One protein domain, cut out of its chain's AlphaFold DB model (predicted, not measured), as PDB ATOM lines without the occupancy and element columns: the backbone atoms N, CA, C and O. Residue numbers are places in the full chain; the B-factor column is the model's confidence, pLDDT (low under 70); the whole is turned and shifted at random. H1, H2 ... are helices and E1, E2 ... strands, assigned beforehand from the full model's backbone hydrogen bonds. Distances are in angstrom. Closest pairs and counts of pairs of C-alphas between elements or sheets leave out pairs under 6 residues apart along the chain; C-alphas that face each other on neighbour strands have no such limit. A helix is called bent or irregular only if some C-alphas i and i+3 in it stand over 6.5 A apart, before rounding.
ATOM      1  N   THR A  42     531.103 293.333 536.764       42.09
ATOM      2  CA  THR A  42     530.504 292.253 535.971       42.09
ATOM      3  C   THR A  42     529.506 291.477 536.803       42.09
ATOM      4  O   THR A  42     529.739 291.219 537.986       42.09
ATOM      5  N   GLY A  43     528.378 291.138 536.176       41.62
ATOM      6  CA  GLY A  43     527.182 290.621 536.846       41.62
ATOM      7  C   GLY A  43     526.038 291.633 536.960       41.62
ATOM      8  O   GLY A  43     525.058 291.351 537.641       41.62
ATOM      9  N   LEU A  44     526.132 292.793 536.296       45.34
ATOM     10  CA  LEU A  44     524.989 293.687 536.105       45.34
ATOM     11  C   LEU A  44     523.884 292.870 535.423       45.34
ATOM     12  O   LEU A  44     524.063 292.384 534.303       45.34
ATOM     13  N   THR A  45     522.762 292.665 536.114       43.50
ATOM     14  CA  THR A  45     521.547 292.157 535.475       43.50
ATOM     15  C   THR A  45     521.196 293.084 534.300       43.50
ATOM     16  O   THR A  45     521.666 294.223 534.262       43.50
ATOM     17  N   PRO A  46     520.381 292.662 533.317       44.03
ATOM     18  CA  PRO A  46     519.943 293.542 532.226       44.03
ATOM     19  C   PRO A  46     519.375 294.906 532.682       44.03
ATOM     20  O   PRO A  46     519.371 295.857 531.903       44.03
ATOM     21  N   GLU A  47     518.939 295.007 533.941       46.06
ATOM     22  CA  GLU A  47     518.434 296.211 534.620       46.06
ATOM     23  C   GLU A  47     519.533 297.200 535.047       46.06
ATOM     24  O   GLU A  47     519.259 298.366 535.310       46.06
ATOM     25  N   ALA A  48     520.787 296.762 535.106       53.38
ATOM     26  CA  ALA A  48     521.916 297.534 535.600       53.38
ATOM     27  C   ALA A  48     522.745 298.135 534.446       53.38
ATOM     28  O   ALA A  48     523.978 298.158 534.465       53.38
ATOM     29  N   ARG A  49     522.049 298.630 533.408       63.53
ATOM     30  CA  ARG A  49     522.679 299.356 532.298       63.53
ATOM     31  C   ARG A  49     523.433 300.575 532.842       63.53
ATOM     32  O   ARG A  49     522.869 301.320 533.646       63.53
ATOM     33  N   PRO A  50     524.683 300.802 532.405       74.75
ATOM     34  CA  PRO A  50     525.414 301.986 532.813       74.75
ATOM     35  C   PRO A  50     524.700 303.239 532.306       74.75
ATOM     36  O   PRO A  50     524.362 303.332 531.125       74.75
ATOM     37  N   PHE A  51     524.507 304.209 533.192       80.62
ATOM     38  CA  PHE A  51     524.082 305.547 532.809       80.62
ATOM     39  C   PHE A  51     525.306 306.323 532.325       80.62
ATOM     40  O   PHE A  51     526.349 306.291 532.975       80.62
ATOM     41  N   ARG A  52     525.203 306.995 531.182       87.06
ATOM     42  CA  ARG A  52     526.282 307.805 530.612       87.06
ATOM     43  C   ARG A  52     525.779 309.217 530.415       87.06
ATOM     44  O   ARG A  52     524.668 309.401 529.928       87.06
ATOM     45  N   SER A  53     526.595 310.182 530.787       91.12
ATOM     46  CA  SER A  53     526.300 311.599 530.627       91.12
ATOM     47  C   SER A  53     527.620 312.371 530.646       91.12
ATOM     48  O   SER A  53     528.697 311.770 530.638       91.12
ATOM     49  N   SER A  54     527.549 313.691 530.640       90.62
ATOM     50  CA  SER A  54     528.702 314.563 530.772       90.62
ATOM     51  C   SER A  54     528.479 315.605 531.857       90.62
ATOM     52  O   SER A  54     527.364 316.081 532.068       90.62
ATOM     53  N   TRP A  55     529.550 315.939 532.562       88.62
ATOM     54  CA  TRP A  55     529.600 317.011 533.546       88.62
ATOM     55  C   TRP A  55     530.351 318.185 532.926       88.62
ATOM     56  O   TRP A  55     531.413 317.986 532.344       88.62
ATOM     57  N   TRP A  56     529.801 319.391 533.032       88.06
ATOM     58  CA  TRP A  56     530.449 320.600 532.536       88.06
ATOM     59  C   TRP A  56     531.195 321.288 533.671       88.06
ATOM     60  O   TRP A  56     530.566 321.685 534.650       88.06
ATOM     61  N   HIS A  57     532.509 321.456 533.542       81.19
ATOM     62  CA  HIS A  57     533.287 322.170 534.546       81.19
ATOM     63  C   HIS A  57     533.072 323.686 534.380       81.19
ATOM     64  O   HIS A  57     533.513 324.242 533.369       81.19
ATOM     65  N   PRO A  58     532.457 324.386 535.354       72.19
ATOM     66  CA  PRO A  58     532.082 325.794 535.202       72.19
ATOM     67  C   PRO A  58     533.300 326.703 535.000       72.19
ATOM     68  O   PRO A  58     533.288 327.536 534.102       72.19
ATOM     69  N   ASP A  59     534.379 326.479 535.757       73.81
ATOM     70  CA  ASP A  59     535.554 327.366 535.716       73.81
ATOM     71  C   ASP A  59     536.563 327.038 534.605       73.81
ATOM     72  O   ASP A  59     537.346 327.894 534.202       73.81
ATOM     73  N   LYS A  60     536.584 325.790 534.120       69.19
ATOM     74  CA  LYS A  60     537.609 325.300 533.184       69.19
ATOM     75  C   LYS A  60     537.100 325.135 531.750       69.19
ATOM     76  O   LYS A  60     537.878 324.765 530.877       69.19
ATOM     77  N   ASN A  61     535.818 325.420 531.508       76.31
ATOM     78  CA  ASN A  61     535.199 325.455 530.182       76.31
ATOM     79  C   ASN A  61     535.397 324.163 529.355       76.31
ATOM     80  O   ASN A  61     535.582 324.223 528.142       76.31
ATOM     81  N   TYR A  62     535.364 322.995 530.011       80.94
ATOM     82  CA  TYR A  62     535.388 321.687 529.347       80.94
ATOM     83  C   TYR A  62     534.299 320.753 529.878       80.94
ATOM     84  O   TYR A  62     533.790 320.902 530.991       80.94
ATOM     85  N   SER A  63     533.969 319.754 529.059       87.31
ATOM     86  CA  SER A  63     532.993 318.712 529.363       87.31
ATOM     87  C   SER A  63     533.701 317.395 529.657       87.31
ATOM     88  O   SER A  63     534.526 316.948 528.864       87.31
ATOM     89  N   VAL A  64     533.365 316.752 530.773       89.25
ATOM     90  CA  VAL A  64     533.911 315.443 531.144       89.25
ATOM     91  C   VAL A  64     532.848 314.374 530.984       89.25
ATOM     92  O   VAL A  64     531.835 314.415 531.693       89.25
ATOM     93  N   PRO A  65     533.052 313.379 530.110       91.31
ATOM     94  CA  PRO A  65     532.175 312.224 530.065       91.31
ATOM     95  C   PRO A  65     532.288 311.430 531.368       91.31
ATOM     96  O   PRO A  65     533.380 311.106 531.842       91.31
ATOM     97  N   TYR A  66     531.138 311.054 531.925       89.75
ATOM     98  CA  TYR A  66     531.073 310.154 533.063       89.75
ATOM     99  C   TYR A  66     530.116 308.992 532.824       89.75
ATOM    100  O   TYR A  66     529.109 309.087 532.120       89.75
ATOM    101  N   THR A  67     530.441 307.860 533.440       85.75
ATOM    102  CA  THR A  67     529.616 306.653 533.422       85.75
ATOM    103  C   THR A  67     529.298 306.219 534.847       85.75
ATOM    104  O   THR A  67     530.206 306.027 535.650       85.75
ATOM    105  N   ILE A  68     528.022 306.014 535.159       81.06
ATOM    106  CA  ILE A  68     527.557 305.491 536.444       81.06
ATOM    107  C   ILE A  68     527.133 304.039 536.280       81.06
ATOM    108  O   ILE A  68     526.216 303.724 535.517       81.06
ATOM    109  N   TYR A  69     527.769 303.161 537.047       75.00
ATOM    110  CA  TYR A  69     527.347 301.779 537.203       75.00
ATOM    111  C   TYR A  69     526.440 301.640 538.417       75.00
ATOM    112  O   TYR A  69     526.895 301.768 539.553       75.00
ATOM    113  N   ASN A  70     525.165 301.349 538.164       71.56
ATOM    114  CA  ASN A  70     524.202 301.042 539.212       71.56
ATOM    115  C   ASN A  70     524.326 299.569 539.589       71.56
ATOM    116  O   ASN A  70     523.805 298.704 538.890       71.56
ATOM    117  N   VAL A  71     525.032 299.273 540.677       67.38
ATOM    118  CA  VAL A  71     525.165 297.897 541.161       67.38
ATOM    119  C   VAL A  71     523.999 297.598 542.103       67.38
ATOM    120  O   VAL A  71     523.898 298.248 543.144       67.38
ATOM    121  N   PRO A  72     523.105 296.651 541.765       64.19
ATOM    122  CA  PRO A  72     522.044 296.247 542.674       64.19
ATOM    123  C   PRO A  72     522.637 295.473 543.854       64.19
ATOM    124  O   PRO A  72     523.516 294.626 543.665       64.19
ATOM    125  N   ASN A  73     522.122 295.698 545.062       67.38
ATOM    126  CA  ASN A  73     522.528 294.931 546.235       67.38
ATOM    127  C   ASN A  73     521.763 293.595 546.315       67.38
ATOM    128  O   ASN A  73     521.011 293.314 547.244       67.38
ATOM    129  N   LYS A 177     544.240 297.542 527.822       64.75
ATOM    130  CA  LYS A 177     545.528 296.895 527.531       64.75
ATOM    131  C   LYS A 177     546.690 297.390 528.406       64.75
ATOM    132  O   LYS A 177     547.744 296.761 528.382       64.75
ATOM    133  N   VAL A 178     546.513 298.471 529.164       74.44
ATOM    134  CA  VAL A 178     547.570 299.070 529.989       74.44
ATOM    135  C   VAL A 178     547.752 298.283 531.270       74.44
ATOM    136  O   VAL A 178     546.774 297.988 531.955       74.44
ATOM    137  N   ARG A 179     549.010 297.952 531.571       79.56
ATOM    138  CA  ARG A 179     549.425 297.444 532.874       79.56
ATOM    139  C   ARG A 179     550.034 298.608 533.647       79.56
ATOM    140  O   ARG A 179     551.027 299.165 533.194       79.56
ATOM    141  N   PHE A 180     549.410 298.974 534.755       84.00
ATOM    142  CA  PHE A 180     549.977 299.921 535.704       84.00
ATOM    143  C   PHE A 180     551.090 299.237 536.490       84.00
ATOM    144  O   PHE A 180     550.975 298.049 536.808       84.00
ATOM    145  N   ASP A 181     552.163 299.975 536.738       85.19
ATOM    146  CA  ASP A 181     553.386 299.501 537.394       85.19
ATOM    147  C   ASP A 181     553.963 300.498 538.415       85.19
ATOM    148  O   ASP A 181     554.854 300.117 539.171       85.19
ATOM    149  N   LYS A 182     553.418 301.719 538.513       89.81
ATOM    150  CA  LYS A 182     553.748 302.699 539.559       89.81
ATOM    151  C   LYS A 182     552.489 303.172 540.280       89.81
ATOM    152  O   LYS A 182     551.464 303.407 539.636       89.81
ATOM    153  N   TRP A 183     552.567 303.321 541.603       89.50
ATOM    154  CA  TRP A 183     551.438 303.738 542.437       89.50
ATOM    155  C   TRP A 183     551.839 304.758 543.498       89.50
ATOM    156  O   TRP A 183     552.863 304.600 544.167       89.50
ATOM    157  N   ASN A 184     550.961 305.738 543.705       92.62
ATOM    158  CA  ASN A 184     551.023 306.697 544.804       92.62
ATOM    159  C   ASN A 184     549.673 306.773 545.514       92.62
ATOM    160  O   ASN A 184     548.627 306.528 544.906       92.62
ATOM    161  N   VAL A 185     549.687 307.148 546.793       91.62
ATOM    162  CA  VAL A 185     548.471 307.375 547.582       91.62
ATOM    163  C   VAL A 185     548.493 308.744 548.218       91.62
ATOM    164  O   VAL A 185     549.433 309.089 548.928       91.62
ATOM    165  N   TYR A 186     547.401 309.476 548.031       94.81
ATOM    166  CA  TYR A 186     547.179 310.765 548.668       94.81
ATOM    167  C   TYR A 186     545.889 310.729 549.465       94.81
ATOM    168  O   TYR A 186     544.831 310.389 548.938       94.81
ATOM    169  N   ARG A 187     545.957 311.117 550.736       95.06
ATOM    170  CA  ARG A 187     544.755 311.343 551.536       95.06
ATOM    171  C   ARG A 187     544.214 312.739 551.260       95.06
ATOM    172  O   ARG A 187     544.945 313.717 551.406       95.06
ATOM    173  N   LEU A 188     542.944 312.823 550.885       96.44
ATOM    174  CA  LEU A 188     542.261 314.069 550.558       96.44
ATOM    175  C   LEU A 188     541.050 314.271 551.466       96.44
ATOM    176  O   LEU A 188     540.293 313.337 551.757       96.44
ATOM    177  N   SER A 189     540.864 315.512 551.898       94.44
ATOM    178  CA  SER A 189     539.674 315.936 552.629       94.44
ATOM    179  C   SER A 189     538.482 316.064 551.685       94.44
ATOM    180  O   SER A 189     538.629 316.419 550.516       94.44
ATOM    181  N   VAL A 190     537.292 315.770 552.204       93.00
ATOM    182  CA  VAL A 190     536.037 315.873 551.460       93.00
ATOM    183  C   VAL A 190     535.250 317.060 551.995       93.00
ATOM    184  O   VAL A 190     534.980 317.120 553.191       93.00
ATOM    185  N   ASP A 191     534.866 317.971 551.104       91.44
ATOM    186  CA  ASP A 191     533.901 319.033 551.374       91.44
ATOM    187  C   ASP A 191     532.487 318.528 551.061       91.44
ATOM    188  O   ASP A 191     532.176 318.166 549.925       91.44
ATOM    189  N   GLU A 192     531.625 318.496 552.075       88.56
ATOM    190  CA  GLU A 192     530.247 318.031 551.938       88.56
ATOM    191  C   GLU A 192     529.441 318.857 550.933       88.56
ATOM    192  O   GLU A 192     528.669 318.304 550.153       88.56
ATOM    193  N   SER A 193     529.618 320.177 550.941       87.56
ATOM    194  CA  SER A 193     528.812 321.099 550.141       87.56
ATOM    195  C   SER A 193     529.134 321.021 548.649       87.56
ATOM    196  O   SER A 193     528.262 321.267 547.817       87.56
ATOM    197  N   ARG A 194     530.375 320.649 548.318       88.50
ATOM    198  CA  ARG A 194     530.890 320.633 546.943       88.50
ATOM    199  C   ARG A 194     530.951 319.234 546.349       88.50
ATOM    200  O   ARG A 194     530.730 319.066 545.151       88.50
ATOM    201  N   HIS A 195     531.262 318.229 547.167       92.25
ATOM    202  CA  HIS A 195     531.537 316.887 546.666       92.25
ATOM    203  C   HIS A 195     530.362 315.919 546.805       92.25
ATOM    204  O   HIS A 195     530.313 314.949 546.049       92.25
ATOM    205  N   ILE A 196     529.445 316.134 547.753       89.25
ATOM    206  CA  ILE A 196     528.373 315.180 548.066       89.25
ATOM    207  C   ILE A 196     527.070 315.575 547.376       89.25
ATOM    208  O   ILE A 196     526.679 316.738 547.371       89.25
ATOM    209  N   ASP A 197     526.376 314.580 546.826       86.44
ATOM    210  CA  ASP A 197     525.052 314.735 546.231       86.44
ATOM    211  C   ASP A 197     524.026 315.123 547.314       86.44
ATOM    212  O   ASP A 197     523.757 314.312 548.210       86.44
ATOM    213  N   PRO A 198     523.418 316.327 547.245       83.88
ATOM    214  CA  PRO A 198     522.456 316.786 548.246       83.88
ATOM    215  C   PRO A 198     521.230 315.879 548.369       83.88
ATOM    216  O   PRO A 198     520.680 315.741 549.460       83.88
ATOM    217  N   LEU A 199     520.821 315.217 547.277       81.38
ATOM    218  CA  LEU A 199     519.675 314.301 547.268       81.38
ATOM    219  C   LEU A 199     519.967 312.988 548.003       81.38
ATOM    220  O   LEU A 199     519.047 312.250 548.345       81.38
ATOM    221  N   TRP A 200     521.245 312.685 548.237       74.31
ATOM    222  CA  TRP A 200     521.694 311.461 548.895       74.31
ATOM    223  C   TRP A 200     522.683 311.757 550.024       74.31
ATOM    224  O   TRP A 200     523.583 310.951 550.293       74.31
ATOM    225  N   ARG A 201     522.505 312.905 550.690       75.75
ATOM    226  CA  ARG A 201     523.414 313.398 551.727       75.75
ATOM    227  C   ARG A 201     523.633 312.368 552.825       75.75
ATOM    228  O   ARG A 201     524.779 312.074 553.113       75.75
ATOM    229  N   GLU A 202     522.575 311.722 553.319       74.69
ATOM    230  CA  GLU A 202     522.632 310.695 554.378       74.69
ATOM    231  C   GLU A 202     523.588 309.529 554.075       74.69
ATOM    232  O   GLU A 202     524.109 308.890 554.986       74.69
ATOM    233  N   ARG A 203     523.844 309.247 552.792       78.19
ATOM    234  CA  ARG A 203     524.731 308.160 552.358       78.19
ATOM    235  C   ARG A 203     526.095 308.653 551.896       78.19
ATOM    236  O   ARG A 203     527.025 307.854 551.806       78.19
ATOM    237  N   GLY A 204     526.237 309.939 551.590       83.00
ATOM    238  CA  GLY A 204     527.494 310.528 551.139       83.00
ATOM    239  C   GLY A 204     527.929 310.089 549.738       83.00
ATOM    240  O   GLY A 204     529.101 309.761 549.550       83.00
ATOM    241  N   PHE A 205     527.026 310.006 548.758       86.31
ATOM    242  CA  PHE A 205     527.440 309.719 547.376       86.31
ATOM    243  C   PHE A 205     528.127 310.928 546.736       86.31
ATOM    244  O   PHE A 205     527.654 312.049 546.881       86.31
ATOM    245  N   LEU A 206     529.223 310.689 546.011       89.19
ATOM    246  CA  LEU A 206     529.930 311.741 545.280       89.19
ATOM    247  C   LEU A 206     529.125 312.229 544.071       89.19
ATOM    248  O   LEU A 206     528.562 311.425 543.326       89.19
ATOM    249  N   LEU A 207     529.168 313.538 543.833       91.12
ATOM    250  CA  LEU A 207     528.785 314.149 542.564       91.12
ATOM    251  C   LEU A 207     529.837 313.871 541.473       91.12
ATOM    252  O   LEU A 207     531.020 313.698 541.790       91.12
ATOM    253  N   PRO A 208     529.446 313.925 540.181       90.81
ATOM    254  CA  PRO A 208     530.364 314.065 539.050       90.81
ATOM    255  C   PRO A 208     531.487 315.078 539.287       90.81
ATOM    256  O   PRO A 208     532.661 314.726 539.180       90.81
ATOM    257  N   SER A 209     531.113 316.288 539.707       91.56
ATOM    258  CA  SER A 209     532.026 317.377 540.059       91.56
ATOM    259  C   SER A 209     532.962 317.023 541.216       91.56
ATOM    260  O   SER A 209     534.155 317.291 541.146       91.56
ATOM    261  N   GLY A 210     532.448 316.362 542.258       92.81
ATOM    262  CA  GLY A 210     533.243 315.954 543.414       92.81
ATOM    263  C   GLY A 210     534.330 314.939 543.064       92.81
ATOM    264  O   GLY A 210     535.462 315.064 543.523       92.81
ATOM    265  N   LEU A 211     534.023 313.944 542.222       93.06
ATOM    266  CA  LEU A 211     535.041 313.005 541.732       93.06
ATOM    267  C   LEU A 211     536.063 313.708 540.831       93.06
ATOM    268  O   LEU A 211     537.257 313.428 540.932       93.06
ATOM    269  N   ASP A 212     535.599 314.598 539.953       93.25
ATOM    270  CA  ASP A 212     536.444 315.381 539.048       93.25
ATOM    271  C   ASP A 212     537.487 316.190 539.835       93.25
ATOM    272  O   ASP A 212     538.687 316.028 539.610       93.25
ATOM    273  N   GLU A 213     537.035 316.951 540.835       93.88
ATOM    274  CA  GLU A 213     537.867 317.797 541.693       93.88
ATOM    275  C   GLU A 213     538.824 316.985 542.577       93.88
ATOM    276  O   GLU A 213     540.028 317.246 542.594       93.88
ATOM    277  N   LEU A 214     538.330 315.954 543.274       95.75
ATOM    278  CA  LEU A 214     539.171 315.097 544.119       95.75
ATOM    279  C   LEU A 214     540.264 314.386 543.298       95.75
ATOM    280  O   LEU A 214     541.401 314.256 543.754       95.75
ATOM    281  N   THR A 215     539.946 313.933 542.081       94.75
ATOM    282  CA  THR A 215     540.940 313.292 541.205       94.75
ATOM    283  C   THR A 215     541.924 314.294 540.605       94.75
ATOM    284  O   THR A 215     543.101 313.960 540.489       94.75
ATOM    285  N   ASP A 216     541.502 315.527 540.311       93.94
ATOM    286  CA  ASP A 216     542.412 316.607 539.909       93.94
ATOM    287  C   ASP A 216     543.378 316.988 541.032       93.94
ATOM    288  O   ASP A 216     544.571 317.148 540.782       93.94
ATOM    289  N   MET A 217     542.907 317.062 542.281       96.25
ATOM    290  CA  MET A 217     543.779 317.311 543.435       96.25
ATOM    291  C   MET A 217     544.817 316.199 543.625       96.25
ATOM    292  O   MET A 217     545.985 316.481 543.889       96.25
ATOM    293  N   ALA A 218     544.416 314.931 543.475       96.81
ATOM    294  CA  ALA A 218     545.346 313.803 543.527       96.81
ATOM    295  C   ALA A 218     546.377 313.859 542.391       96.81
ATOM    296  O   ALA A 218     547.563 313.609 542.610       96.81
ATOM    297  N   LEU A 219     545.930 314.204 541.180       95.06
ATOM    298  CA  LEU A 219     546.803 314.342 540.022       95.06
ATOM    299  C   LEU A 219     547.810 315.477 540.215       95.06
ATOM    300  O   LEU A 219     548.984 315.312 539.894       95.06
ATOM    301  N   GLN A 220     547.359 316.608 540.752       95.25
ATOM    302  CA  GLN A 220     548.203 317.762 541.025       95.25
ATOM    303  C   GLN A 220     549.290 317.423 542.049       95.25
ATOM    304  O   GLN A 220     550.461 317.650 541.763       95.25
ATOM    305  N   LYS A 221     548.935 316.763 543.160       96.75
ATOM    306  CA  LYS A 221     549.913 316.259 544.141       96.75
ATOM    307  C   LYS A 221     550.937 315.313 543.512       96.75
ATOM    308  O   LYS A 221     552.128 315.452 543.740       96.75
ATOM    309  N   TRP A 222     550.497 314.394 542.651       95.50
ATOM    310  CA  TRP A 222     551.420 313.505 541.937       95.50
ATOM    311  C   TRP A 222     552.367 314.244 540.986       95.50
ATOM    312  O   TRP A 222     553.533 313.875 540.859       95.50
ATOM    313  N   ARG A 223     551.898 315.306 540.326       94.06
ATOM    314  CA  ARG A 223     552.755 316.156 539.489       94.06
ATOM    315  C   ARG A 223     553.732 316.986 540.319       94.06
ATOM    316  O   ARG A 223     554.854 317.192 539.870       94.06
ATOM    317  N   GLU A 224     553.315 317.449 541.491       95.44
ATOM    318  CA  GLU A 224     554.172 318.149 542.451       95.44
ATOM    319  C   GLU A 224     555.286 317.237 542.964       95.44
ATOM    320  O   GLU A 224     556.437 317.655 542.946       95.44
ATOM    321  N   ASP A 225     554.984 315.977 543.292       95.12
ATOM    322  CA  ASP A 225     555.998 314.984 543.669       95.12
ATOM    323  C   ASP A 225     557.029 314.769 542.545       95.12
ATOM    324  O   ASP A 225     558.232 314.711 542.798       95.12
ATOM    325  N   TRP A 226     556.581 314.697 541.284       93.06
ATOM    326  CA  TRP A 226     557.493 314.575 540.138       93.06
ATOM    327  C   TRP A 226     558.361 315.826 539.978       93.06
ATOM    328  O   TRP A 226     559.577 315.737 539.807       93.06
ATOM    329  N   LYS A 227     557.744 317.006 540.067       93.44
ATOM    330  CA  LYS A 227     558.452 318.283 539.996       93.44
ATOM    331  C   LYS A 227     559.509 318.387 541.100       93.44
ATOM    332  O   LYS A 227     560.657 318.685 540.791       93.44
ATOM    333  N   ALA A 228     559.150 318.070 542.341       93.62
ATOM    334  CA  ALA A 228     560.058 318.099 543.481       93.62
ATOM    335  C   ALA A 228     561.232 317.121 543.313       93.62
ATOM    336  O   ALA A 228     562.368 317.473 543.617       93.62
ATOM    337  N   GLY A 229     560.986 315.918 542.774       91.31
ATOM    338  CA  GLY A 229     562.050 314.964 542.445       91.31
ATOM    339  C   GLY A 229     563.058 315.532 541.440       91.31
ATOM    340  O   GLY A 229     564.262 315.453 541.657       91.31
ATOM    341  N   ARG A 230     562.569 316.198 540.388       87.94
ATOM    342  CA  ARG A 230     563.420 316.870 539.392       87.94
ATOM    343  C   ARG A 230     564.210 318.042 539.976       87.94
ATOM    344  O   ARG A 230     565.390 318.192 539.667       87.94
ATOM    345  N   GLU A 231     563.579 318.866 540.806       91.06
ATOM    346  CA  GLU A 231     564.247 319.983 541.492       91.06
ATOM    347  C   GLU A 231     565.352 319.477 542.432       91.06
ATOM    348  O   GLU A 231     566.442 320.047 542.464       91.06
ATOM    349  N   ALA A 232     565.118 318.365 543.137       90.81
ATOM    350  CA  ALA A 232     566.117 317.731 543.999       90.81
ATOM    351  C   ALA A 232     567.333 317.189 543.221       90.81
ATOM    352  O   ALA A 232     568.441 317.156 543.753       90.81
ATOM    353  N   GLU A 233     567.146 316.811 541.955       88.00
ATOM    354  CA  GLU A 233     568.210 316.399 541.030       88.00
ATOM    355  C   GLU A 233     568.896 317.586 540.320       88.00
ATOM    356  O   GLU A 233     569.754 317.386 539.460       88.00
ATOM    357  N   GLY A 234     568.537 318.830 540.663       84.56
ATOM    358  CA  GLY A 234     569.118 320.044 540.081       84.56
ATOM    359  C   GLY A 234     568.539 320.444 538.720       84.56
ATOM    360  O   GLY A 234     569.127 321.277 538.031       84.56
ATOM    361  N   SER A 235     567.401 319.867 538.319       81.75
ATOM    362  CA  SER A 235     566.646 320.308 537.138       81.75
ATOM    363  C   SER A 235     565.740 321.507 537.464       81.75
ATOM    364  O   SER A 235     565.444 321.788 538.620       81.75
ATOM    365  N   ASP A 236     565.226 322.186 536.438       78.81
ATOM    366  CA  ASP A 236     564.344 323.368 536.540       78.81
ATOM    367  C   ASP A 236     562.910 323.081 537.049       78.81
ATOM    368  O   ASP A 236     562.050 323.964 537.041       78.81
ATOM    369  N   GLY A 237     562.622 321.838 537.449       79.94
ATOM    370  CA  GLY A 237     561.293 321.390 537.873       79.94
ATOM    371  C   GLY A 237     560.256 321.313 536.745       79.94
ATOM    372  O   GLY A 237     559.094 320.979 536.999       79.94
ATOM    373  N   HIS A 238     560.631 321.594 535.491       83.88
ATOM    374  CA  HIS A 238     559.710 321.511 534.365       83.88
ATOM    375  C   HIS A 238     559.360 320.056 534.072       83.88
ATOM    376  O   HIS A 238     560.228 319.180 534.008       83.88
ATOM    377  N   LEU A 239     558.071 319.783 533.869       85.19
ATOM    378  CA  LEU A 239     557.614 318.433 533.565       85.19
ATOM    379  C   LEU A 239     557.723 318.168 532.056       85.19
ATOM    380  O   LEU A 239     557.147 318.901 531.245       85.19
ATOM    381  N   PRO A 240     558.374 317.065 531.648       80.25
ATOM    382  CA  PRO A 240     558.622 316.734 530.245       80.25
ATOM    383  C   PRO A 240     557.379 316.130 529.575       80.25
ATOM    384  O   PRO A 240     557.433 315.617 528.454       80.25
ATOM    385  N   VAL A 241     556.247 316.140 530.280       86.75
ATOM    386  CA  VAL A 241     554.970 315.607 529.840       86.75
ATOM    387  C   VAL A 241     553.859 316.602 530.126       86.75
ATOM    388  O   VAL A 241     553.865 317.310 531.133       86.75
ATOM    389  N   ARG A 242     552.875 316.630 529.232       88.06
ATOM    390  CA  ARG A 242     551.682 317.467 529.349       88.06
ATOM    391  C   ARG A 242     550.422 316.625 529.292       88.06
ATOM    392  O   ARG A 242     550.395 315.572 528.644       88.06
ATOM    393  N   TYR A 243     549.396 317.110 529.982       85.56
ATOM    394  CA  TYR A 243     548.057 316.549 529.902       85.56
ATOM    395  C   TYR A 243     547.571 316.592 528.449       85.56
ATOM    396  O   TYR A 243     547.844 317.547 527.718       85.56
ATOM    397  N   VAL A 244     546.910 315.522 528.014       84.75
ATOM    398  CA  VAL A 244     546.247 315.476 526.714       84.75
ATOM    399  C   VAL A 244     544.800 315.871 526.937       84.75
ATOM    400  O   VAL A 244     544.064 315.149 527.612       84.75
ATOM    401  N   GLU A 245     544.417 317.013 526.380       80.75
ATOM    402  CA  GLU A 245     543.051 317.529 526.442       80.75
ATOM    403  C   GLU A 245     542.031 316.489 525.969       80.75
ATOM    404  O   GLU A 245     542.347 315.602 525.172       80.75
ATOM    405  N   ASP A 246     540.829 316.566 526.537       79.50
ATOM    406  CA  ASP A 246     539.690 315.699 526.214       79.50
ATOM    407  C   ASP A 246     539.932 314.188 526.389       79.50
ATOM    408  O   ASP A 246     539.226 313.360 525.815       79.50
ATOM    409  N   THR A 247     540.918 313.799 527.208       85.12
ATOM    410  CA  THR A 247     541.162 312.381 527.541       85.12
ATOM    411  C   THR A 247     540.636 311.961 528.905       85.12
ATOM    412  O   THR A 247     540.656 310.766 529.214       85.12
ATOM    413  N   LYS A 248     540.172 312.916 529.721       89.56
ATOM    414  CA  LYS A 248     539.607 312.615 531.033       89.56
ATOM    415  C   LYS A 248     538.249 311.949 530.886       89.56
ATOM    416  O   LYS A 248     537.343 312.464 530.241       89.56
ATOM    417  N   GLU A 249     538.111 310.812 531.543       88.69
ATOM    418  CA  GLU A 249     536.869 310.055 531.636       88.69
ATOM    419  C   GLU A 249     536.650 309.672 533.103       88.69
ATOM    420  O   GLU A 249     537.607 309.332 533.808       88.69
ATOM    421  N   LEU A 250     535.397 309.728 533.562       90.06
ATOM    422  CA  LEU A 250     535.013 309.422 534.943       90.06
ATOM    423  C   LEU A 250     534.126 308.176 535.026       90.06
ATOM    424  O   LEU A 250     533.215 307.973 534.218       90.06
ATOM    425  N   TRP A 251     534.326 307.377 536.071       86.12
ATOM    426  CA  TRP A 251     533.490 306.221 536.381       86.12
ATOM    427  C   TRP A 251     533.045 306.229 537.829       86.12
ATOM    428  O   TRP A 251     533.858 306.315 538.745       86.12
ATOM    429  N   PHE A 252     531.744 306.047 538.020       81.38
ATOM    430  CA  PHE A 252     531.104 305.944 539.319       81.38
ATOM    431  C   PHE A 252     530.621 304.529 539.559       81.38
ATOM    432  O   PHE A 252     530.089 303.866 538.662       81.38
ATOM    433  N   LEU A 253     530.717 304.118 540.816       72.44
ATOM    434  CA  LEU A 253     530.030 302.945 541.314       72.44
ATOM    435  C   LEU A 253     528.922 303.405 542.260       72.44
ATOM    436  O   LEU A 253     529.184 303.755 543.408       72.44
ATOM    437  N   LYS A 254     527.675 303.405 541.787       71.12
ATOM    438  CA  LYS A 254     526.517 303.724 542.625       71.12
ATOM    439  C   LYS A 254     525.856 302.421 543.051       71.12
ATOM    440  O   LYS A 254     525.194 301.756 542.259       71.12
ATOM    441  N   ASN A 255     526.039 302.028 544.308       66.25
ATOM    442  CA  ASN A 255     525.224 300.966 544.888       66.25
ATOM    443  C   ASN A 255     523.937 301.598 545.430       66.25
ATOM    444  O   ASN A 255     523.988 302.362 546.392       66.25
ATOM    445  N   LYS A 256     522.789 301.283 544.819       63.53
ATOM    446  CA  LYS A 256     521.489 301.854 545.214       63.53
ATOM    447  C   LYS A 256     521.148 301.576 546.681       63.53
ATOM    448  O   LYS A 256     520.455 302.383 547.292       63.53
ATOM    449  N   ASP A 257     521.691 300.510 547.261       65.25
ATOM    450  CA  ASP A 257     521.463 300.099 548.650       65.25
ATOM    451  C   ASP A 257     522.773 300.052 549.456       65.25
ATOM    452  O   ASP A 257     522.874 299.302 550.425       65.25
ATOM    453  N   GLY A 258     523.795 300.801 549.025       67.19
ATOM    454  CA  GLY A 258     525.088 300.922 549.703       67.19
ATOM    455  C   GLY A 258     525.301 302.295 550.345       67.19
ATOM    456  O   GLY A 258     524.522 303.223 550.120       67.19
ATOM    457  N   MET A 259     526.387 302.422 551.113       70.69
ATOM    458  CA  MET A 259     526.895 303.699 551.634       70.69
ATOM    459  C   MET A 259     528.012 304.243 550.747       70.69
ATOM    460  O   MET A 259     528.835 303.473 550.242       70.69
ATOM    461  N   GLY A 260     528.065 305.565 550.619       77.06
ATOM    462  CA  GLY A 260     529.197 306.303 550.078       77.06
ATOM    463  C   GLY A 260     530.187 306.684 551.181       77.06
ATOM    464  O   GLY A 260     530.745 305.822 551.861       77.06
ATOM    465  N   LEU A 261     530.421 307.986 551.329       84.12
ATOM    466  CA  LEU A 261     531.436 308.590 552.196       84.12
ATOM    467  C   LEU A 261     531.034 308.740 553.661       84.12
ATOM    468  O   LEU A 261     531.908 308.946 554.507       84.12
ATOM    469  N   ILE A 262     529.741 308.652 553.962       82.88
ATOM    470  CA  ILE A 262     529.262 308.727 555.338       82.88
ATOM    471  C   ILE A 262     529.330 307.338 555.964       82.88
ATOM    472  O   ILE A 262     528.832 306.357 555.412       82.88
ATOM    473  N   ASN A 263     529.982 307.261 557.120       75.06
ATOM    474  CA  ASN A 263     530.022 306.069 557.951       75.06
ATOM    475  C   ASN A 263     529.301 306.353 559.268       75.06
ATOM    476  O   ASN A 263     529.575 307.365 559.917       75.06
ATOM    477  N   ASP A 264     528.437 305.432 559.682       73.19
ATOM    478  CA  ASP A 264     527.830 305.471 561.007       73.19
ATOM    479  C   ASP A 264     528.866 305.054 562.050       73.19
ATOM    480  O   ASP A 264     529.448 303.967 561.984       73.19
ATOM    481  N   THR A 265     529.129 305.942 563.004       71.94
ATOM    482  CA  THR A 265     530.027 305.682 564.131       71.94
ATOM    483  C   THR A 265     529.237 305.651 565.432       71.94
ATOM    484  O   THR A 265     528.090 306.094 565.484       71.94
ATOM    485  N   ILE A 266     529.867 305.198 566.520       74.25
ATOM    486  CA  ILE A 266     529.282 305.273 567.870       74.25
ATOM    487  C   ILE A 266     528.872 306.702 568.271       74.25
ATOM    488  O   ILE A 266     527.998 306.874 569.110       74.25
ATOM    489  N   ASN A 267     529.477 307.717 567.645       80.38
ATOM    490  CA  ASN A 267     529.215 309.135 567.888       80.38
ATOM    491  C   ASN A 267     528.320 309.761 566.802       80.38
ATOM    492  O   ASN A 267     528.331 310.977 566.629       80.38
ATOM    493  N   GLY A 268     527.606 308.939 566.028       79.19
ATOM    494  CA  GLY A 268     526.772 309.366 564.906       79.19
ATOM    495  C   GLY A 268     527.479 309.333 563.542       79.19
ATOM    496  O   GLY A 268     528.642 308.913 563.445       79.19
ATOM    497  N   PRO A 269     526.777 309.738 562.471       80.12
ATOM    498  CA  PRO A 269     527.299 309.715 561.107       80.12
ATOM    499  C   PRO A 269     528.473 310.684 560.927       80.12
ATOM    500  O   PRO A 269     528.428 311.825 561.386       80.12
ATOM    501  N   ARG A 270     529.535 310.247 560.241       83.88
ATOM    502  CA  ARG A 270     530.697 311.089 559.911       83.88
ATOM    503  C   ARG A 270     531.117 310.928 558.458       83.88
ATOM    504  O   ARG A 270     531.231 309.808 557.958       83.88
ATOM    505  N   ILE A 271     531.417 312.053 557.810       87.69
ATOM    506  CA  ILE A 271     532.024 312.076 556.476       87.69
ATOM    507  C   ILE A 271     533.482 311.659 556.603       87.69
ATOM    508  O   ILE A 271     534.251 312.228 557.377       87.69
ATOM    509  N   SER A 272     533.857 310.637 555.844       86.44
ATOM    510  CA  SER A 272     535.229 310.146 555.806       86.44
ATOM    511  C   SER A 272     536.028 310.871 554.728       86.44
ATOM    512  O   SER A 272     535.519 311.140 553.643       86.44
ATOM    513  N   SER A 273     537.307 311.130 555.000       92.69
ATOM    514  CA  SER A 273     538.278 311.479 553.959       92.69
ATOM    515  C   SER A 273     538.379 310.369 552.904       92.69
ATOM    516  O   SER A 273     537.948 309.230 553.129       92.69
ATOM    517  N   VAL A 274     539.009 310.680 551.770       93.12
ATOM    518  CA  VAL A 274     539.324 309.695 550.727       93.12
ATOM    519  C   VAL A 274     540.817 309.432 550.647       93.12
ATOM    520  O   VAL A 274     541.624 310.346 550.774       93.12
ATOM    521  N   ASP A 275     541.183 308.181 550.400       92.38
ATOM    522  CA  ASP A 275     542.503 307.826 549.899       92.38
ATOM    523  C   ASP A 275     542.402 307.725 548.365       92.38
ATOM    524  O   ASP A 275     541.645 306.906 547.831       92.38
ATOM    525  N   ALA A 276     543.143 308.584 547.668       94.06
ATOM    526  CA  ALA A 276     543.245 308.639 546.218       94.06
ATOM    527  C   ALA A 276     544.482 307.870 545.753       94.06
ATOM    528  O   ALA A 276     545.613 308.257 546.047       94.06
ATOM    529  N   TYR A 277     544.259 306.784 545.024       91.00
ATOM    530  CA  TYR A 277     545.300 305.903 544.514       91.00
ATOM    531  C   TYR A 277     545.597 306.262 543.069       91.00
ATOM    532  O   TYR A 277     544.784 305.990 542.189       91.00
ATOM    533  N   VAL A 278     546.756 306.865 542.830       93.19
ATOM    534  CA  VAL A 278     547.225 307.250 541.499       93.19
ATOM    535  C   VAL A 278     548.067 306.112 540.946       93.19
ATOM    536  O   VAL A 278     549.197 305.907 541.374       93.19
ATOM    537  N   ALA A 279     547.504 305.354 540.013       90.50
ATOM    538  CA  ALA A 279     548.178 304.295 539.278       90.50
ATOM    539  C   ALA A 279     548.651 304.832 537.926       90.50
ATOM    540  O   ALA A 279     547.857 305.395 537.171       90.50
ATOM    541  N   THR A 280     549.922 304.637 537.593       91.81
ATOM    542  CA  THR A 280     550.471 305.031 536.293       91.81
ATOM    543  C   THR A 280     551.101 303.846 535.579       91.81
ATOM    544  O   THR A 280     551.424 302.817 536.177       91.81
ATOM    545  N   GLY A 281     551.128 303.934 534.253       90.00
ATOM    546  CA  GLY A 281     551.637 302.883 533.385       90.00
ATOM    547  C   GLY A 281     551.773 303.380 531.961       90.00
ATOM    548  O   GLY A 281     551.092 304.317 531.535       90.00
ATOM    549  N   LEU A 282     552.640 302.738 531.191       87.25
ATOM    550  CA  LEU A 282     552.869 303.127 529.806       87.25
ATOM    551  C   LEU A 282     551.967 302.376 528.835       87.25
ATOM    552  O   LEU A 282     551.854 301.148 528.846       87.25
ATOM    553  N   SER A 283     551.384 303.140 527.918       82.44
ATOM    554  CA  SER A 283     550.676 302.623 526.758       82.44
ATOM    555  C   SER A 283     551.120 303.368 525.526       82.44
ATOM    556  O   SER A 283     550.867 304.565 525.378       82.44
ATOM    557  N   TRP A 284     551.754 302.657 524.599       74.56
ATOM    558  CA  TRP A 284     552.254 303.278 523.377       74.56
ATOM    559  C   TRP A 284     553.145 304.492 523.704       74.56
ATOM    560  O   TRP A 284     554.145 304.336 524.393       74.56
ATOM    561  N   LYS A 285     552.813 305.680 523.191       75.56
ATOM    562  CA  LYS A 285     553.560 306.936 523.364       75.56
ATOM    563  C   LYS A 285     552.922 307.840 524.411       75.56
ATOM    564  O   LYS A 285     552.968 309.063 524.282       75.56
ATOM    565  N   ARG A 286     552.233 307.248 525.379       87.12
ATOM    566  CA  ARG A 286     551.519 307.983 526.407       87.12
ATOM    567  C   ARG A 286     551.712 307.324 527.764       87.12
ATOM    568  O   ARG A 286     551.774 306.097 527.861       87.12
ATOM    569  N   ILE A 287     551.758 308.153 528.798       90.50
ATOM    570  CA  ILE A 287     551.592 307.696 530.176       90.50
ATOM    571  C   ILE A 287     550.094 307.706 530.440       90.50
ATOM    572  O   ILE A 287     549.431 308.731 530.285       90.50
ATOM    573  N   CYS A 288     549.554 306.551 530.786       90.81
ATOM    574  CA  CYS A 288     548.180 306.418 531.225       90.81
ATOM    575  C   CYS A 288     548.157 306.492 532.746       90.81
ATOM    576  O   CYS A 288     548.946 305.826 533.414       90.81
ATOM    577  N   VAL A 289     547.226 307.276 533.269       91.50
ATOM    578  CA  VAL A 289     547.006 307.448 534.701       91.50
ATOM    579  C   VAL A 289     545.587 307.004 535.013       91.50
ATOM    580  O   VAL A 289     544.658 307.382 534.303       91.50
ATOM    581  N   ASN A 290     545.419 306.214 536.063       90.69
ATOM    582  CA  ASN A 290     544.130 305.879 536.647       90.69
ATOM    583  C   ASN A 290     544.144 306.295 538.112       90.69
ATOM    584  O   ASN A 290     545.026 305.882 538.858       90.69
ATOM    585  N   ILE A 291     543.181 307.114 538.517       92.06
ATOM    586  CA  ILE A 291     543.049 307.569 539.898       92.06
ATOM    587  C   ILE A 291     541.795 306.943 540.480       92.06
ATOM    588  O   ILE A 291     540.695 307.260 540.039       92.06
ATOM    589  N   GLU A 292     541.956 306.059 541.460       89.44
ATOM    590  CA  GLU A 292     540.847 305.435 542.180       89.44
ATOM    591  C   GLU A 292     540.625 306.123 543.527       89.44
ATOM    592  O   GLU A 292     541.564 306.275 544.310       89.44
ATOM    593  N   LEU A 293     539.379 306.479 543.837       89.69
ATOM    594  CA  LEU A 293     539.014 307.023 545.140       89.69
ATOM    595  C   LEU A 293     538.388 305.955 546.023       89.69
ATOM    596  O   LEU A 293     537.431 305.275 545.635       89.69
ATOM    597  N   HIS A 294     538.899 305.863 547.247       85.69
ATOM    598  CA  HIS A 294     538.390 304.956 548.264       85.69
ATOM    599  C   HIS A 294     538.164 305.680 549.585       85.69
ATOM    600  O   HIS A 294     538.943 306.553 549.956       85.69
ATOM    601  N   THR A 295     537.133 305.298 550.333       84.94
ATOM    602  CA  THR A 295     536.902 305.836 551.681       84.94
ATOM    603  C   THR A 295     538.041 305.457 552.631       84.94
ATOM    604  O   THR A 295     538.520 304.319 552.639       84.94
ATOM    605  N   VAL A 296     538.463 306.385 553.488       84.62
ATOM    606  CA  VAL A 296     539.374 306.066 554.597       84.62
ATOM    607  C   VAL A 296     538.665 305.152 555.604       84.62
ATOM    608  O   VAL A 296     537.470 305.286 555.865       84.62
ATOM    609  N   GLY A 297     539.397 304.185 556.162       74.75
ATOM    610  CA  GLY A 297     538.875 303.219 557.133       74.75
ATOM    611  C   GLY A 297     538.141 302.049 556.479       74.75
ATOM    612  O   GLY A 297     538.618 300.921 556.559       74.75
ATOM    613  N   THR A 298     537.023 302.303 555.791       71.25
ATOM    614  CA  THR A 298     536.211 301.233 555.174       71.25
ATOM    615  C   THR A 298     536.703 300.798 553.795       71.25
ATOM    616  O   THR A 298     536.285 299.747 553.312       71.25
ATOM    617  N   LYS A 299     537.603 301.571 553.166       74.31
ATOM    618  CA  LYS A 299     538.238 301.268 551.872       74.31
ATOM    619  C   LYS A 299     537.231 300.940 550.758       74.31
ATOM    620  O   LYS A 299     537.554 300.212 549.821       74.31
ATOM    621  N   ARG A 300     536.015 301.495 550.845       76.62
ATOM    622  CA  ARG A 300     534.969 301.358 549.828       76.62
ATOM    623  C   ARG A 300     535.356 302.178 548.614       76.62
ATOM    624  O   ARG A 300     535.701 303.347 548.754       76.62
ATOM    625  N   PHE A 301     535.244 301.584 547.436       79.38
ATOM    626  CA  PHE A 301     535.451 302.312 546.196       79.38
ATOM    627  C   PHE A 301     534.297 303.271 545.908       79.38
ATOM    628  O   PHE A 301     533.132 302.882 545.997       79.38
ATOM    629  N   LEU A 302     534.636 304.490 545.500       82.25
ATOM    630  CA  LEU A 302     533.680 305.558 545.209       82.25
ATOM    631  C   LEU A 302     533.588 305.857 543.710       82.25
ATOM    632  O   LEU A 302     532.512 306.142 543.185       82.25
ATOM    633  N   GLY A 303     534.718 305.772 543.014       84.69
ATOM    634  CA  GLY A 303     534.827 306.120 541.605       84.69
ATOM    635  C   GLY A 303     536.281 306.213 541.164       84.69
ATOM    636  O   GLY A 303     537.198 306.189 541.988       84.69
ATOM    637  N   CYS A 304     536.499 306.300 539.857       88.69
ATOM    638  CA  CYS A 304     537.825 306.524 539.304       88.69
ATOM    639  C   CYS A 304     537.808 307.478 538.114       88.69
ATOM    640  O   CYS A 304     536.785 307.655 537.453       88.69
ATOM    641  N   ALA A 305     538.967 308.068 537.846       91.06
ATOM    642  CA  ALA A 305     539.231 308.884 536.673       91.06
ATOM    643  C   ALA A 305     540.405 308.298 535.885       91.06
ATOM    644  O   ALA A 305     541.330 307.734 536.470       91.06
ATOM    645  N   ASN A 306     540.380 308.433 534.563       89.00
ATOM    646  CA  ASN A 306     541.509 308.098 533.700       89.00
ATOM    647  C   ASN A 306     542.016 309.351 533.012       89.00
ATOM    648  O   ASN A 306     541.224 310.196 532.621       89.00
ATOM    649  N   PHE A 307     543.330 309.424 532.840       87.56
ATOM    650  CA  PHE A 307     544.013 310.524 532.179       87.56
ATOM    651  C   PHE A 307     545.112 309.978 531.282       87.56
ATOM    652  O   PHE A 307     545.644 308.879 531.491       87.56
ATOM    653  N   VAL A 308     545.491 310.782 530.298       89.31
ATOM    654  CA  VAL A 308     546.597 310.471 529.408       89.31
ATOM    655  C   VAL A 308     547.549 311.659 529.358       89.31
ATOM    656  O   VAL A 308     547.135 312.800 529.176       89.31
ATOM    657  N   PHE A 309     548.842 311.376 529.478       89.12
ATOM    658  CA  PHE A 309     549.917 312.341 529.282       89.12
ATOM    659  C   PHE A 309     550.713 311.999 528.026       89.12
ATOM    660  O   PHE A 309     550.982 310.830 527.732       89.12
ATOM    661  N   GLY A 310     551.092 313.025 527.271       85.06
ATOM    662  CA  GLY A 310     552.053 312.923 526.176       85.06
ATOM    663  C   GLY A 310     553.341 313.654 526.495       85.06
ATOM    664  O   GLY A 310     553.367 314.483 527.398       85.06
ATOM    665  N   LEU A 311     554.382 313.393 525.705       83.56
ATOM    666  CA  LEU A 311     555.590 314.211 525.745       83.56
ATOM    667  C   LEU A 311     555.251 315.682 525.493       83.56
ATOM    668  O   LEU A 311     554.483 316.018 524.586       83.56
ATOM    669  N   ASN A 312     555.852 316.538 526.307       77.75
ATOM    670  CA  ASN A 312     555.933 317.962 526.079       77.75
ATOM    671  C   ASN A 312     557.160 318.194 525.192       77.75
ATOM    672  O   ASN A 312     558.286 318.216 525.681       77.75
ATOM    673  N   ILE A 313     556.960 318.209 523.873       66.44
ATOM    674  CA  ILE A 313     558.065 318.354 522.924       66.44
ATOM    675  C   ILE A 313     558.222 319.838 522.619       66.44
ATOM    676  O   ILE A 313     557.294 320.449 522.091       66.44
ATOM    677  N   ASP A 314     559.390 320.390 522.933       55.88
ATOM    678  CA  ASP A 314     559.760 321.724 522.478       55.88
ATOM    679  C   ASP A 314     559.927 321.723 520.948       55.88
ATOM    680  O   ASP A 314     560.511 320.797 520.371       55.88
ATOM    681  N   ALA A 364     556.658 307.041 542.295       90.69
ATOM    682  CA  ALA A 364     556.064 305.856 542.889       90.69
ATOM    683  C   ALA A 364     556.364 305.885 544.389       90.69
ATOM    684  O   ALA A 364     557.517 306.051 544.779       90.69
ATOM    685  N   SER A 365     555.343 305.735 545.231       84.44
ATOM    686  CA  SER A 365     555.515 305.656 546.690       84.44
ATOM    687  C   SER A 365     555.114 304.304 547.276       84.44
ATOM    688  O   SER A 365     555.234 304.090 548.481       84.44
ATOM    689  N   ILE A 366     554.636 303.380 546.434       81.88
ATOM    690  CA  ILE A 366     554.164 302.059 546.850       81.88
ATOM    691  C   ILE A 366     554.831 300.966 546.021       81.88
ATOM    692  O   ILE A 366     554.568 300.821 544.825       81.88
ATOM    693  N   ASP A 367     555.593 300.117 546.707       73.12
ATOM    694  CA  ASP A 367     556.163 298.900 546.139       73.12
ATOM    695  C   ASP A 367     555.156 297.753 546.187       73.12
ATOM    696  O   ASP A 367     554.956 297.066 547.204       73.12
ATOM    697  N   LYS A 368     554.505 297.501 545.052       67.56
ATOM    698  CA  LYS A 368     553.542 296.409 544.957       67.56
ATOM    699  C   LYS A 368     554.240 295.056 544.857       67.56
ATOM    700  O   LYS A 368     554.876 294.720 543.862       67.56
ATOM    701  N   HIS A 369     553.983 294.200 545.839       72.81
ATOM    702  CA  HIS A 369     554.449 292.817 545.840       72.81
ATOM    703  C   HIS A 369     553.382 291.895 545.239       72.81
ATOM    704  O   HIS A 369     552.695 291.163 545.950       72.81
TER     705      HIS A 369
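AT A GLANCE: This is residues 42 to 73, 177 to 314 and 364 to 369 of the 438 residues of an uncharacterized protein of Gibberella zeae (strain ATCC MYA-4620 / CBS 123657 / FGSC 9075 / NRRL 31084 / PH-1) (UniProt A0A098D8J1). A strongly twisted sheet of eight strands curls round one long helix, H3, which packs on it with residues 208 to 225. At one end of the sheet the small hairpin of E6 and E7 makes a second sheet with the short helix H2 beside it, and E7 runs on into E8 of the large sheet. The printed part has 176 residues, with three named helices and ten named strands: along the chain E1 to E3 come first, then H1 to H3, then E4 to E10; the large sheet is branched, with E10 the neighbour of E4, E5 and E9, and mixed, with E2 and E5 parallel and its other neighbour pairs antiparallel, and the class is mixed, helices and strands. The whole is compact, with a radius of gyration of the C-alphas of 17.3 A and spans of 50 by 39 by 39 A.

IN THESE COORDINATES: E1 is residues 51 to 57, 19.1 A long, from C-alpha 51 at (524.082, 305.547, 532.809). E2 is residues 62 to 71, 28.5 A, and E3 residues 182 to 188, 19.6 A. H1 is residues 192 to 195, H2 residues 198 to 203, and H3 residues 208 to 232, 36.3 A, from C-alpha 208 at (530.364, 314.065, 539.050). E4 is residues 241 to 243, E5 residues 249 to 255, 19.8 A, E6 residues 262 to 265 and E7 residues 268 to 271. E8 is residues 274 to 283, 27.4 A, E9 residues 286 to 295, 29.3 A, and E10 residues 301 to 311, 31.1 A, to C-alpha 311 at (555.590, 314.211, 525.745).

HOW THE PARTS SIT: E8, E9 and E10 form a meander, each strand the antiparallel neighbour of the one before, with N 277 and O 292 at 2.8 A and N 291 and O 305 at 2.8 A. E3, an edge strand, is antiparallel to E8, with N 184 and O 278 at 2.9 A. On the other side of E10 from E9 are E4, with N 242 and O 310 at 2.9 A, and E5, with N 251 and O 304 at 2.8 A, both antiparallel to it. E5 is parallel to E2, with N 252 and O 67 at 2.8 A, and E2 forms a hairpin with E1, with N 55 and O 64 at 2.9 A. H3 is on this sheet; its closest C-alphas to E8 are those of Ala 218 and Ala 276, 6.2 A apart. H1 touches H3 with residues 209 to 211 of H3 alone, the closest C-alphas being those of His 195 and Gly 210, 3.8 A. The C-alphas of Arg 203 in H2 and Ile 262 in E6 are 5.5 A apart, and N 263 and O 270 of the hairpin E6 and E7 are at 3.0 A. In H3 every O i to N i+4 pair is within hydrogen-bond range; H2, irregular with C-alphas 199 and 202 8.5 A apart, has 0 of 2 and 1 of 3 O i to N i+3 pairs, and H1 is too short for an O i to N i+4 pair.

THE WHOLE: The C-alphas farthest apart are those of Ile 266 and Asp 314, 57.1 A. Residues 74 to 176 and 315 to 363 are not printed, with 29.7 A between C-alphas 73 and 177 and 26.1 A between C-alphas 314 and 364. Of the links that are printed whole, none is long. The mean pLDDT of the printed part is 82.7, and 20 residues are under 70, among them 42 to 49 and 255 to 258.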